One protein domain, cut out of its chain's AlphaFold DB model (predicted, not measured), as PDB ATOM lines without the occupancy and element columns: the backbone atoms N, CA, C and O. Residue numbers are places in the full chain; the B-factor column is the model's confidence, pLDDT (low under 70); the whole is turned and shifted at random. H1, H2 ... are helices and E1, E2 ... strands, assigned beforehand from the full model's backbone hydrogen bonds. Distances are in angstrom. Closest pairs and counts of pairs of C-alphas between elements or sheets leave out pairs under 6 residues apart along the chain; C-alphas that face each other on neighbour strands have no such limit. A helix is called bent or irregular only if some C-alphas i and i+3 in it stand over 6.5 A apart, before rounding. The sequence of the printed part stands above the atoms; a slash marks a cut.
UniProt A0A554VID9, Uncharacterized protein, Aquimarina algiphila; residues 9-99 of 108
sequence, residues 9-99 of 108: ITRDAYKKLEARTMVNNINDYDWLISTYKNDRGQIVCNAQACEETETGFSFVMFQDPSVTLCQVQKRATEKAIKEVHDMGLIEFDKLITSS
ATOM      1  N   ILE A   9      -7.758  39.364  77.439       94.00
ATOM      2  CA  ILE A   9      -8.064  39.460  76.007       94.00
ATOM      3  C   ILE A   9      -7.349  38.323  75.294       94.00
ATOM      4  O   ILE A   9      -6.122  38.245  75.295       94.00
ATOM      5  N   THR A  10      -8.122  37.465  74.641       93.94
ATOM      6  CA  THR A  10      -7.614  36.278  73.959       93.94
ATOM      7  C   THR A  10      -8.132  36.199  72.530       93.94
ATOM      8  O   THR A  10      -8.861  37.064  72.023       93.94
ATOM      9  N   ARG A  11      -7.692  35.153  71.830       92.06
ATOM     10  CA  ARG A  11      -8.297  34.730  70.575       92.06
ATOM     11  C   ARG A  11      -8.849  33.328  70.741       92.06
ATOM     12  O   ARG A  11      -8.137  32.454  71.226       92.06
ATOM     13  N   ASP A  12     -10.076  33.121  70.286       86.00
ATOM     14  CA  ASP A  12     -10.689  31.797  70.263       86.00
ATOM     15  C   ASP A  12      -9.990  30.862  69.249       86.00
ATOM     16  O   ASP A  12      -9.102  31.262  68.483       86.00
ATOM     17  N   ALA A  13     -10.422  29.598  69.196       86.62
ATOM     18  CA  ALA A  13      -9.907  28.611  68.241       86.62
ATOM     19  C   ALA A  13     -10.069  29.040  66.763       86.62
ATOM     20  O   ALA A  13      -9.322  28.594  65.892       86.62
ATOM     21  N   TYR A  14     -11.007  29.947  66.478       87.62
ATOM     22  CA  TYR A  14     -11.263  30.527  65.158       87.62
ATOM     23  C   TYR A  14     -10.523  31.856  64.935       87.62
ATOM     24  O   TYR A  14     -10.781  32.556  63.950       87.62
ATOM     25  N   LYS A  15      -9.574  32.200  65.817       91.00
ATOM     26  CA  LYS A  15      -8.760  33.424  65.810       91.00
ATOM     27  C   LYS A  15      -9.560  34.721  65.992       91.00
ATOM     28  O   LYS A  15      -9.023  35.809  65.730       91.00
ATOM     29  N   LYS A  16     -10.817  34.642  66.430       91.81
ATOM     30  CA  LYS A  16     -11.652  35.808  66.743       91.81
ATOM     31  C   LYS A  16     -11.248  36.371  68.096       91.81
ATOM     32  O   LYS A  16     -10.902  35.621  68.995       91.81
ATOM     33  N   LEU A  17     -11.265  37.696  68.210       95.44
ATOM     34  CA  LEU A  17     -10.967  38.378  69.465       95.44
ATOM     35  C   LEU A  17     -12.107  38.194  70.457       95.44
ATOM     36  O   LEU A  17     -13.276  38.333  70.086       95.44
ATOM     37  N   GLU A  18     -11.727  37.973  71.704       95.94
ATOM     38  CA  GLU A  18     -12.632  37.862  72.832       95.94
ATOM     39  C   GLU A  18     -12.010  38.540  74.055       95.94
ATOM     40  O   GLU A  18     -10.802  38.444  74.265       95.94
ATOM     41  N   ALA A  19     -12.825  39.244  74.838       97.31
ATOM     42  CA  ALA A  19     -12.451  39.717  76.170       97.31
ATOM     43  C   ALA A  19     -13.288  38.992  77.220       97.31
ATOM     44  O   ALA A  19     -14.484  38.783  77.001       97.31
ATOM     45  N   ARG A  20     -12.669  38.612  78.338       96.38
ATOM     46  CA  ARG A  20     -13.311  37.888  79.435       96.38
ATOM     47  C   ARG A  20     -12.916  38.458  80.787       96.38
ATOM     48  O   ARG A  20     -11.757  38.801  80.996       96.38
ATOM     49  N   THR A  21     -13.869  38.464  81.702       96.62
ATOM     50  CA  THR A  21     -13.676  38.754  83.120       96.62
ATOM     51  C   THR A  21     -14.492  37.746  83.915       96.62
ATOM     52  O   THR A  21     -15.666  37.533  83.608       96.62
ATOM     53  N   MET A  22     -13.872  37.137  84.924       95.69
ATOM     54  CA  MET A  22     -14.564  36.310  85.909       95.69
ATOM     55  C   MET A  22     -14.865  37.153  87.149       95.69
ATOM     56  O   MET A  22     -13.998  37.889  87.625       95.69
ATOM     57  N   VAL A  23     -16.095  37.073  87.649       94.62
ATOM     58  CA  VAL A  23     -16.527  37.759  88.872       94.62
ATOM     59  C   VAL A  23     -17.169  36.749  89.805       94.62
ATOM     60  O   VAL A  23     -18.196  36.173  89.468       94.62
ATOM     61  N   ASN A  24     -16.599  36.580  90.992       93.62
ATOM     62  CA  ASN A  24     -17.007  35.508  91.892       93.62
ATOM     63  C   ASN A  24     -17.954  35.997  92.987       93.62
ATOM     64  O   ASN A  24     -17.827  37.126  93.471       93.62
ATOM     65  N   ASN A  25     -18.837  35.105  93.438       91.06
ATOM     66  CA  ASN A  25     -19.711  35.299  94.601       91.06
ATOM     67  C   ASN A  25     -20.650  36.524  94.522       91.06
ATOM     68  O   ASN A  25     -20.813  37.256  95.502       91.06
ATOM     69  N   ILE A  26     -21.296  36.744  93.374       91.69
ATOM     70  CA  ILE A  26     -22.344  37.762  93.214       91.69
ATOM     71  C   ILE A  26     -23.698  37.069  93.063       91.69
ATOM     72  O   ILE A  26     -23.938  36.367  92.081       91.69
ATOM     73  N   ASN A  27     -24.604  37.312  94.015       90.00
ATOM     74  CA  ASN A  27     -25.963  36.759  94.019       90.00
ATOM     75  C   ASN A  27     -26.006  35.215  93.964       90.00
ATOM     76  O   ASN A  27     -26.851  34.632  93.279       90.00
ATOM     77  N   ASP A  28     -25.088  34.575  94.698       89.94
ATOM     78  CA  ASP A  28     -24.898  33.116  94.771       89.94
ATOM     79  C   ASP A  28     -24.491  32.454  93.439       89.94
ATOM     80  O   ASP A  28     -24.686  31.250  93.233       89.94
ATOM     81  N   TYR A  29     -23.899  33.248  92.546       92.56
ATOM     82  CA  TYR A  29     -23.294  32.820  91.292       92.56
ATOM     83  C   TYR A  29     -21.880  33.379  91.140       92.56
ATOM     84  O   TYR A  29     -21.571  34.474  91.623       92.56
ATOM     85  N   ASP A  30     -21.060  32.661  90.380       94.94
ATOM     86  CA  ASP A  30     -19.954  33.280  89.662       94.94
ATOM     87  C   ASP A  30     -20.474  33.763  88.306       94.94
ATOM     88  O   ASP A  30     -21.458  33.250  87.768       94.94
ATOM     89  N   TRP A  31     -19.842  34.782  87.744       95.81
ATOM     90  CA  TRP A  31     -20.266  35.394  86.496       95.81
ATOM     91  C   TRP A  31     -19.098  35.489  85.535       95.81
ATOM     92  O   TRP A  31     -18.134  36.222  85.765       95.81
ATOM     93  N   LEU A  32     -19.237  34.813  84.398       96.88
ATOM     94  CA  LEU A  32     -18.369  35.021  83.257       96.88
ATOM     95  C   LEU A  32     -18.921  36.157  82.400       96.88
ATOM     96  O   LEU A  32     -19.918  36.007  81.687       96.88
ATOM     97  N   ILE A  33     -18.226  37.285  82.414       97.62
ATOM     98  CA  ILE A  33     -18.497  38.411  81.531       97.62
ATOM     99  C   ILE A  33     -17.636  38.233  80.287       97.62
ATOM    100  O   ILE A  33     -16.411  38.229  80.371       97.62
ATOM    101  N   SER A  34     -18.261  38.080  79.123       97.12
ATOM    102  CA  SER A  34     -17.568  37.830  77.855       97.12
ATOM    103  C   SER A  34     -17.995  38.821  76.781       97.12
ATOM    104  O   SER A  34     -19.164  39.188  76.667       97.12
ATOM    105  N   THR A  35     -17.040  39.276  75.973       98.19
ATOM    106  CA  THR A  35     -17.278  40.190  74.854       98.19
ATOM    107  C   THR A  35     -16.676  39.645  73.576       98.19
ATOM    108  O   THR A  35     -15.467  39.443  73.489       98.19
ATOM    109  N   TYR A  36     -17.511  39.455  72.560       96.56
ATOM    110  CA  TYR A  36     -17.113  38.867  71.284       96.56
ATOM    111  C   TYR A  36     -17.951  39.420  70.129       96.56
ATOM    112  O   TYR A  36     -18.947  40.122  70.316       96.56
ATOM    113  N   LYS A  37     -17.538  39.103  68.897       96.50
ATOM    114  CA  LYS A  37     -18.320  39.412  67.697       96.50
ATOM    115  C   LYS A  37     -19.299  38.279  67.385       96.50
ATOM    116  O   LYS A  37     -18.849  37.172  67.079       96.50
ATOM    117  N   ASN A  38     -20.600  38.556  67.397       94.31
ATOM    118  CA  ASN A  38     -21.613  37.572  67.015       94.31
ATOM    119  C   ASN A  38     -21.687  37.360  65.489       94.31
ATOM    120  O   ASN A  38     -21.042  38.047  64.688       94.31
ATOM    121  N   ASP A  39     -22.485  36.377  65.089       91.81
ATOM    122  CA  ASP A  39     -22.786  36.017  63.700       91.81
ATOM    123  C   ASP A  39     -23.485  37.142  62.915       91.81
ATOM    124  O   ASP A  39     -23.220  37.324  61.727       91.81
ATOM    125  N   ARG A  40     -24.291  37.966  63.593       92.88
ATOM    126  CA  ARG A  40     -24.927  39.181  63.044       92.88
ATOM    127  C   ARG A  40     -23.951  40.337  62.818       92.88
ATOM    128  O   ARG A  40     -24.325  41.387  62.295       92.88
ATOM    129  N   GLY A  41     -22.687  40.161  63.189       93.44
ATOM    130  CA  GLY A  41     -21.633  41.138  62.971       93.44
ATOM    131  C   GLY A  41     -21.549  42.249  64.018       93.44
ATOM    132  O   GLY A  41     -20.787  43.194  63.808       93.44
ATOM    133  N   GLN A  42     -22.277  42.123  65.125       97.19
ATOM    134  CA  GLN A  42     -22.250  43.024  66.277       97.19
ATOM    135  C   GLN A  42     -21.166  42.596  67.263       97.19
ATOM    136  O   GLN A  42     -20.853  41.412  67.367       97.19
ATOM    137  N   ILE A  43     -20.621  43.551  68.012       97.88
ATOM    138  CA  ILE A  43     -19.874  43.253  69.233       97.88
ATOM    139  C   ILE A  43     -20.891  43.225  70.367       97.88
ATOM    140  O   ILE A  43     -21.616  44.200  70.559       97.88
ATOM    141  N   VAL A  44     -20.950  42.114  71.087       97.94
ATOM    142  CA  VAL A  44     -21.872  41.883  72.201       97.94
ATOM    143  C   VAL A  44     -21.074  41.545  73.445       97.94
ATOM    144  O   VAL A  44     -20.122  40.772  73.366       97.94
ATOM    145  N   CYS A  45     -21.478  42.123  74.571       98.31
ATOM    146  CA  CYS A  45     -21.009  41.784  75.904       98.31
ATOM    147  C   CYS A  45     -22.156  41.138  76.685       98.31
ATOM    148  O   CYS A  45     -23.232  41.731  76.797       98.31
ATOM    149  N   ASN A  46     -21.927  39.936  77.205       97.94
ATOM    150  CA  ASN A  46     -22.892  39.199  78.012       97.94
ATOM    151  C   ASN A  46     -22.261  38.792  79.344       97.94
ATOM    152  O   ASN A  46     -21.076  38.466  79.381       97.94
ATOM    153  N   ALA A  47     -23.070  38.755  80.395       97.50
ATOM    154  CA  ALA A  47     -22.757  38.097  81.653       97.50
ATOM    155  C   ALA A  47     -23.505  36.765  81.711       97.50
ATOM    156  O   ALA A  47     -24.732  36.732  81.606       97.50
ATOM    157  N   GLN A  48     -22.765  35.675  81.862       96.94
ATOM    158  CA  GLN A  48     -23.303  34.336  82.046       96.94
ATOM    159  C   GLN A  48     -23.071  33.920  83.491       96.94
ATOM    160  O   GLN A  48     -21.920  33.865  83.921       96.94
ATOM    161  N   ALA A  49     -24.144  33.611  84.215       96.19
ATOM    162  CA  ALA A  49     -24.014  32.964  85.508       96.19
ATOM    163  C   ALA A  49     -23.441  31.559  85.310       96.19
ATOM    164  O   ALA A  49     -23.841  30.830  84.394       96.19
ATOM    165  N   CYS A  50     -22.480  31.213  86.147       94.81
ATOM    166  CA  CYS A  50     -21.746  29.968  86.107       94.81
ATOM    167  C   CYS A  50     -21.220  29.616  87.505       94.81
ATOM    168  O   CYS A  50     -21.456  30.315  88.490       94.81
ATOM    169  N   GLU A  51     -20.500  28.508  87.564       93.12
ATOM    170  CA  GLU A  51     -19.647  28.102  88.671       93.12
ATOM    171  C   GLU A  51     -18.213  28.024  88.140       93.12
ATOM    172  O   GLU A  51     -17.961  27.375  87.114       93.12
ATOM    173  N   GLU A  52     -17.282  28.714  88.796       90.69
ATOM    174  CA  GLU A  52     -15.860  28.562  88.512       90.69
ATOM    175  C   GLU A  52     -15.392  27.171  88.976       90.69
ATOM    176  O   GLU A  52     -15.687  26.706  90.074       90.69
ATOM    177  N   THR A  53     -14.665  26.469  88.113       90.31
ATOM    178  CA  THR A  53     -14.158  25.113  88.356       90.31
ATOM    179  C   THR A  53     -12.646  25.090  88.159       90.31
ATOM    180  O   THR A  53     -12.091  25.943  87.472       90.31
ATOM    181  N   GLU A  54     -11.959  24.057  88.652       86.56
ATOM    182  CA  GLU A  54     -10.497  23.926  88.498       86.56
ATOM    183  C   GLU A  54     -10.005  23.986  87.038       86.56
ATOM    184  O   GLU A  54      -8.847  24.311  86.781       86.56
ATOM    185  N   THR A  55     -10.870  23.656  86.073       85.00
ATOM    186  CA  THR A  55     -10.518  23.568  84.643       85.00
ATOM    187  C   THR A  55     -11.162  24.646  83.773       85.00
ATOM    188  O   THR A  55     -10.981  24.636  82.555       85.00
ATOM    189  N   GLY A  56     -11.899  25.586  84.367       86.31
ATOM    190  CA  GLY A  56     -12.616  26.629  83.639       86.31
ATOM    191  C   GLY A  56     -13.907  27.009  84.347       86.31
ATOM    192  O   GLY A  56     -13.917  27.226  85.547       86.31
ATOM    193  N   PHE A  57     -15.018  27.055  83.625       90.75
ATOM    194  CA  PHE A  57     -16.322  27.396  84.191       90.75
ATOM    195  C   PHE A  57     -17.383  26.423  83.685       90.75
ATOM    196  O   PHE A  57     -17.284  25.900  82.571       90.75
ATOM    197  N   SER A  58     -18.404  26.194  84.501       92.56
ATOM    198  CA  SER A  58     -19.539  25.330  84.185       92.56
ATOM    199  C   SER A  58     -20.840  26.099  84.358       92.56
ATOM    200  O   SER A  58     -20.972  26.898  85.279       92.56
ATOM    201  N   PHE A  59     -21.808  25.871  83.476       93.88
ATOM    202  CA  PHE A  59     -23.155  26.419  83.613       93.88
ATOM    203  C   PHE A  59     -24.182  25.443  83.038       93.88
ATOM    204  O   PHE A  59     -23.903  24.677  82.110       93.88
ATOM    205  N   VAL A  60     -25.389  25.483  83.583       91.00
ATOM    206  CA  VAL A  60     -26.528  24.680  83.159       91.00
ATOM    207  C   VAL A  60     -27.381  25.496  82.200       91.00
ATOM    208  O   VAL A  60     -28.045  26.467  82.566       91.00
ATOM    209  N   MET A  61     -27.392  25.072  80.938       87.12
ATOM    210  CA  MET A  61     -28.185  25.706  79.890       87.12
ATOM    211  C   MET A  61     -29.669  25.795  80.289       87.12
ATOM    212  O   MET A  61     -30.242  24.830  80.793       87.12
ATOM    213  N   PHE A  62     -30.292  26.949  80.031       85.88
ATOM    214  CA  PHE A  62     -31.691  27.279  80.363       85.88
ATOM    215  C   PHE A  62     -32.044  27.375  81.855       85.88
ATOM    216  O   PHE A  62     -33.166  27.775  82.159       85.88
ATOM    217  N   GLN A  63     -31.133  27.037  82.766       89.75
ATOM    218  CA  GLN A  63     -31.326  27.241  84.204       89.75
ATOM    219  C   GLN A  63     -30.501  28.424  84.690       89.75
ATOM    220  O   GLN A  63     -31.037  29.319  85.339       89.75
ATOM    221  N   ASP A  64     -29.219  28.448  84.326       92.88
ATOM    222  CA  ASP A  64     -28.338  29.524  84.737       92.88
ATOM    223  C   ASP A  64     -28.570  30.767  83.870       92.88
ATOM    224  O   ASP A  64     -28.564  30.688  82.630       92.88
ATOM    225  N   PRO A  65     -28.804  31.927  84.503       95.00
ATOM    226  CA  PRO A  65     -29.187  33.137  83.802       95.00
ATOM    227  C   PRO A  65     -28.072  33.667  82.899       95.00
ATOM    228  O   PRO A  65     -26.882  33.572  83.191       95.00
ATOM    229  N   SER A  66     -28.493  34.289  81.802       95.38
ATOM    230  CA  SER A  66     -27.618  34.983  80.863       95.38
ATOM    231  C   SER A  66     -28.188  36.370  80.602       95.38
ATOM    232  O   SER A  66     -29.376  36.506  80.303       95.38
ATOM    233  N   VAL A  67     -27.358  37.402  80.732       96.50
ATOM    234  CA  VAL A  67     -27.765  38.804  80.609       96.50
ATOM    235  C   VAL A  67     -26.917  39.483  79.547       96.50
ATOM    236  O   VAL A  67     -25.691  39.510  79.637       96.50
ATOM    237  N   THR A  68     -27.558  40.077  78.542       97.06
ATOM    238  CA  THR A  68     -26.866  40.958  77.595       97.06
ATOM    239  C   THR A  68     -26.664  42.326  78.230       97.06
ATOM    240  O   THR A  68     -27.629  43.026  78.519       97.06
ATOM    241  N   LEU A  69     -25.402  42.711  78.412       97.69
ATOM    242  CA  LEU A  69     -25.007  43.959  79.065       97.69
ATOM    243  C   LEU A  69     -24.847  45.103  78.061       97.69
ATOM    244  O   LEU A  69     -25.223  46.240  78.318       97.69
ATOM    245  N   CYS A  70     -24.262  44.817  76.897       97.19
ATOM    246  CA  CYS A  70     -24.006  45.831  75.878       97.19
ATOM    247  C   CYS A  70     -23.964  45.203  74.483       97.19
ATOM    248  O   CYS A  70     -23.484  44.083  74.307       97.19
ATOM    249  N   GLN A  71     -24.436  45.935  73.474       96.88
ATOM    250  CA  GLN A  71     -24.361  45.514  72.077       96.88
ATOM    251  C   GLN A  71     -24.144  46.709  71.147       96.88
ATOM    252  O   GLN A  71     -24.838  47.721  71.244       96.88
ATOM    253  N   VAL A  72     -23.197  46.593  70.213       97.12
ATOM    254  CA  VAL A  72     -22.892  47.654  69.243       97.12
ATOM    255  C   VAL A  72     -22.600  47.098  67.849       97.12
ATOM    256  O   VAL A  72     -21.926  46.082  67.676       97.12
ATOM    257  N   GLN A  73     -23.054  47.808  66.816       96.62
ATOM    258  CA  GLN A  73     -22.726  47.498  65.423       96.62
ATOM    259  C   GLN A  73     -21.377  48.142  65.052       96.62
ATOM    260  O   GLN A  73     -21.327  49.297  64.630       96.62
ATOM    261  N   LYS A  74     -20.263  47.418  65.217       93.81
ATOM    262  CA  LYS A  74     -18.905  47.930  64.938       93.81
ATOM    263  C   LYS A  74     -17.959  46.811  64.494       93.81
ATOM    264  O   LYS A  74     -18.160  45.637  64.795       93.81
ATOM    265  N   ARG A  75     -16.882  47.164  63.783       93.38
ATOM    266  CA  ARG A  75     -15.792  46.222  63.477       93.38
ATOM    267  C   ARG A  75     -15.090  45.796  64.772       93.38
ATOM    268  O   ARG A  75     -14.611  46.650  65.511       93.38
ATOM    269  N   ALA A  76     -14.961  44.487  64.983       93.88
ATOM    270  CA  ALA A  76     -14.253  43.898  66.121       93.88
ATOM    271  C   ALA A  76     -12.728  44.027  65.980       93.88
ATOM    272  O   ALA A  76     -12.045  43.125  65.492       93.88
ATOM    273  N   THR A  77     -12.207  45.191  66.353       96.06
ATOM    274  CA  THR A  77     -10.788  45.393  66.662       96.06
ATOM    275  C   THR A  77     -10.565  45.182  68.157       96.06
ATOM    276  O   THR A  77     -11.512  45.271  68.929       96.06
ATOM    277  N   GLU A  78      -9.326  44.949  68.583       95.44
ATOM    278  CA  GLU A  78      -8.994  44.772  70.005       95.44
ATOM    279  C   GLU A  78      -9.443  45.970  70.849       95.44
ATOM    280  O   GLU A  78     -10.130  45.806  71.851       95.44
ATOM    281  N   LYS A  79      -9.182  47.189  70.355       95.75
ATOM    282  CA  LYS A  79      -9.679  48.428  70.960       95.75
ATOM    283  C   LYS A  79     -11.205  48.438  71.093       95.75
ATOM    284  O   LYS A  79     -11.711  48.781  72.149       95.75
ATOM    285  N   ALA A  80     -11.935  48.070  70.037       96.81
ATOM    286  CA  ALA A  80     -13.397  48.072  70.071       96.81
ATOM    287  C   ALA A  80     -13.963  46.996  71.010       96.81
ATOM    288  O   ALA A  80     -14.966  47.243  71.665       96.81
ATOM    289  N   ILE A  81     -13.324  45.824  71.082       96.94
ATOM    290  CA  ILE A  81     -13.686  44.761  72.026       96.94
ATOM    291  C   ILE A  81     -13.488  45.255  73.459       96.94
ATOM    292  O   ILE A  81     -14.420  45.162  74.247       96.94
ATOM    293  N   LYS A  82     -12.330  45.853  73.764       96.25
ATOM    294  CA  LYS A  82     -12.044  46.415  75.087       96.25
ATOM    295  C   LYS A  82     -13.032  47.517  75.478       96.25
ATOM    296  O   LYS A  82     -13.617  47.439  76.542       96.25
ATOM    297  N   GLU A  83     -13.289  48.480  74.589       96.62
ATOM    298  CA  GLU A  83     -14.268  49.553  74.833       96.62
ATOM    299  C   GLU A  83     -15.661  49.001  75.178       96.62
ATOM    300  O   GLU A  83     -16.304  49.470  76.113       96.62
ATOM    301  N   VAL A  84     -16.138  48.001  74.429       97.62
ATOM    302  CA  VAL A  84     -17.458  47.394  74.670       97.62
ATOM    303  C   VAL A  84     -17.460  46.548  75.939       97.62
ATOM    304  O   VAL A  84     -18.472  46.517  76.638       97.62
ATOM    305  N   HIS A  85     -16.343  45.891  76.251       97.94
ATOM    306  CA  HIS A  85     -16.179  45.144  77.490       97.94
ATOM    307  C   HIS A  85     -16.235  46.078  78.701       97.94
ATOM    308  O   HIS A  85     -17.060  45.859  79.581       97.94
ATOM    309  N   ASP A  86     -15.474  47.178  78.685       96.56
ATOM    310  CA  ASP A  86     -15.478  48.206  79.732       96.56
ATOM    311  C   ASP A  86     -16.893  48.786  79.937       96.56
ATOM    312  O   ASP A  86     -17.357  48.936  81.067       96.56
ATOM    313  N   MET A  87     -17.628  49.056  78.849       96.88
ATOM    314  CA  MET A  87     -19.040  49.465  78.927       96.88
ATOM    315  C   MET A  87     -19.931  48.388  79.557       96.88
ATOM    316  O   MET A  87     -20.840  48.718  80.316       96.88
ATOM    317  N   GLY A  88     -19.685  47.117  79.239       97.44
ATOM    318  CA  GLY A  88     -20.390  45.987  79.834       97.44
ATOM    319  C   GLY A  88     -20.131  45.865  81.333       97.44
ATOM    320  O   GLY A  88     -21.085  45.710  82.084       97.44
ATOM    321  N   LEU A  89     -18.882  46.014  81.780       96.75
ATOM    322  CA  LEU A  89     -18.525  46.000  83.205       96.75
ATOM    323  C   LEU A  89     -19.222  47.131  83.974       96.75
ATOM    324  O   LEU A  89     -19.765  46.901  85.049       96.75
ATOM    325  N   ILE A  90     -19.288  48.333  83.388       96.25
ATOM    326  CA  ILE A  90     -20.044  49.456  83.962       96.25
ATOM    327  C   ILE A  90     -21.535  49.116  84.082       96.25
ATOM    328  O   ILE A  90     -22.162  49.465  85.079       96.25
ATOM    329  N   GLU A  91     -22.123  48.473  83.072       97.06
ATOM    330  CA  GLU A  91     -23.531  48.070  83.124       97.06
ATOM    331  C   GLU A  91     -23.769  46.960  84.151       97.06
ATOM    332  O   GLU A  91     -24.738  47.014  84.901       97.06
ATOM    333  N   PHE A  92     -22.851  46.002  84.258       96.25
ATOM    334  CA  PHE A  92     -22.900  44.952  85.269       96.25
ATOM    335  C   PHE A  92     -22.869  45.533  86.691       96.25
ATOM    336  O   PHE A  92     -23.729  45.198  87.504       96.25
ATOM    337  N   ASP A  93     -21.969  46.485  86.965       94.62
ATOM    338  CA  ASP A  93     -21.909  47.215  88.241       94.62
ATOM    339  C   ASP A  93     -23.233  47.928  88.569       94.62
ATOM    340  O   ASP A  93     -23.665  47.961  89.730       94.62
ATOM    341  N   LYS A  94     -23.908  48.494  87.558       95.06
ATOM    342  CA  LYS A  94     -25.233  49.100  87.753       95.06
ATOM    343  C   LYS A  94     -26.270  48.057  88.136       95.06
ATOM    344  O   LYS A  94     -26.999  48.318  89.083       95.06
ATOM    345  N   LEU A  95     -26.305  46.908  87.458       94.88
ATOM    346  CA  LEU A  95     -27.261  45.834  87.746       94.88
ATOM    347  C   LEU A  95     -27.041  45.209  89.134       94.88
ATOM    348  O   LEU A  95     -28.010  44.857  89.808       94.88
ATOM    349  N   ILE A  96     -25.785  45.120  89.595       92.69
ATOM    350  CA  ILE A  96     -25.472  44.776  90.993       92.69
ATOM    351  C   ILE A  96     -26.088  45.824  91.923       92.69
ATOM    352  O   ILE A  96     -26.822  45.494  92.853       92.69
ATOM    353  N   THR A  97     -25.805  47.103  91.666       92.38
ATOM    354  CA  THR A  97     -26.226  48.208  92.537       92.38
ATOM    355  C   THR A  97     -27.749  48.377  92.570       92.38
ATOM    356  O   THR A  97     -28.301  48.711  93.618       92.38
ATOM    357  N   SER A  98     -28.440  48.133  91.454       93.38
ATOM    358  CA  SER A  98     -29.903  48.182  91.351       93.38
ATOM    359  C   SER A  98     -30.593  46.915  91.860       93.38
ATOM    360  O   SER A  98     -31.816  46.912  91.976       93.38
ATOM    361  N   SER A  99     -29.838  45.866  92.220       89.94
ATOM    362  CA  SER A  99     -30.374  44.547  92.599       89.94
ATOM    363  C   SER A  99     -31.248  43.909  91.508       89.94
ATOM    364  O   SER A  99     -32.203  43.195  91.802       89.94
TER     365      SER A  99
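Overview. This is residues 9 to 99 of the 108 residues of an uncharacterized protein of Aquimarina algiphila (UniProt A0A554VID9). One strongly twisted antiparallel sheet has a single long helix, H1, running slantwise over one of its faces, while no named helix covers the other face. E2, E3, E4 and E6 make the main body of the sheet, and the short strands E1 and E5 are tied to its borders, E5 beside the bent last part of E4. The printed part has 91 residues, with six named strands, E1 to E6, followed by one named helix; the sheet is branched at E4, and the class is mixed, helices and strands. The whole is compact, with a radius of gyration of the C-alphas of 13.0 A and spans of 35 by 31 by 22 A.

Arrangement. E1, residues 9 to 11, and E2, residues 17 to 26, form a hairpin, with N 10 and O 18 2.9 A apart, within hydrogen-bond range. E3, residues 29 to 37, lies on the other side of E2 from E1, and N 21 and O 33 are 2.9 A apart. E4, residues 43 to 53, is the antiparallel neighbour of E3, with N 32 and O 48 2.9 A apart. E4 bends by 70 degrees at residue 50, and E5, residues 56 to 58, is beside its residues 50 to 53, with N 51 and O 58 2.8 A apart. E1 to E5 form a meander, each strand the antiparallel neighbour of the one before. E6, residues 66 to 72, lies on the same side of E4 as E5, beside residues 43 to 48, with N 45 and O 70 2.8 A apart. H1, residues 78 to 97, is on the sheet at a height of 7.4 A, over E3 and E4 and only just not over E2, on which 2 of its C-alphas fall. It runs only just slantwise to the strands, at 31 degrees to E3 on the local plane. The closest C-alphas of H1 and E6 are those of Gly 88 and Leu 69, 5.1 A apart. In H1 every O i to N i+4 pair is within hydrogen-bond range. E1 and E6 are apart.

Along the chain. E1 begins at C-alpha 9, (-8.064, 39.460, 76.007). From first to last C-alpha E2 is 26.3 A long, E3 25.0 A, E4 27.0 A and E6 17.8 A. E4 begins at C-alpha 43, (-19.874, 43.253, 69.233). H1 is 28.6 A long and ends at C-alpha 97, (-26.226, 48.208, 92.537).

Size, cuts and confidence. The two C-alphas farthest apart are those of Tyr 14 and Ser 98, 36.7 A. The printed part has no cut and no long link; the link from E5 to E6, seven residues, is short, and the others are tight. The mean pLDDT of the printed part is 94.2, and no printed residue is under 70.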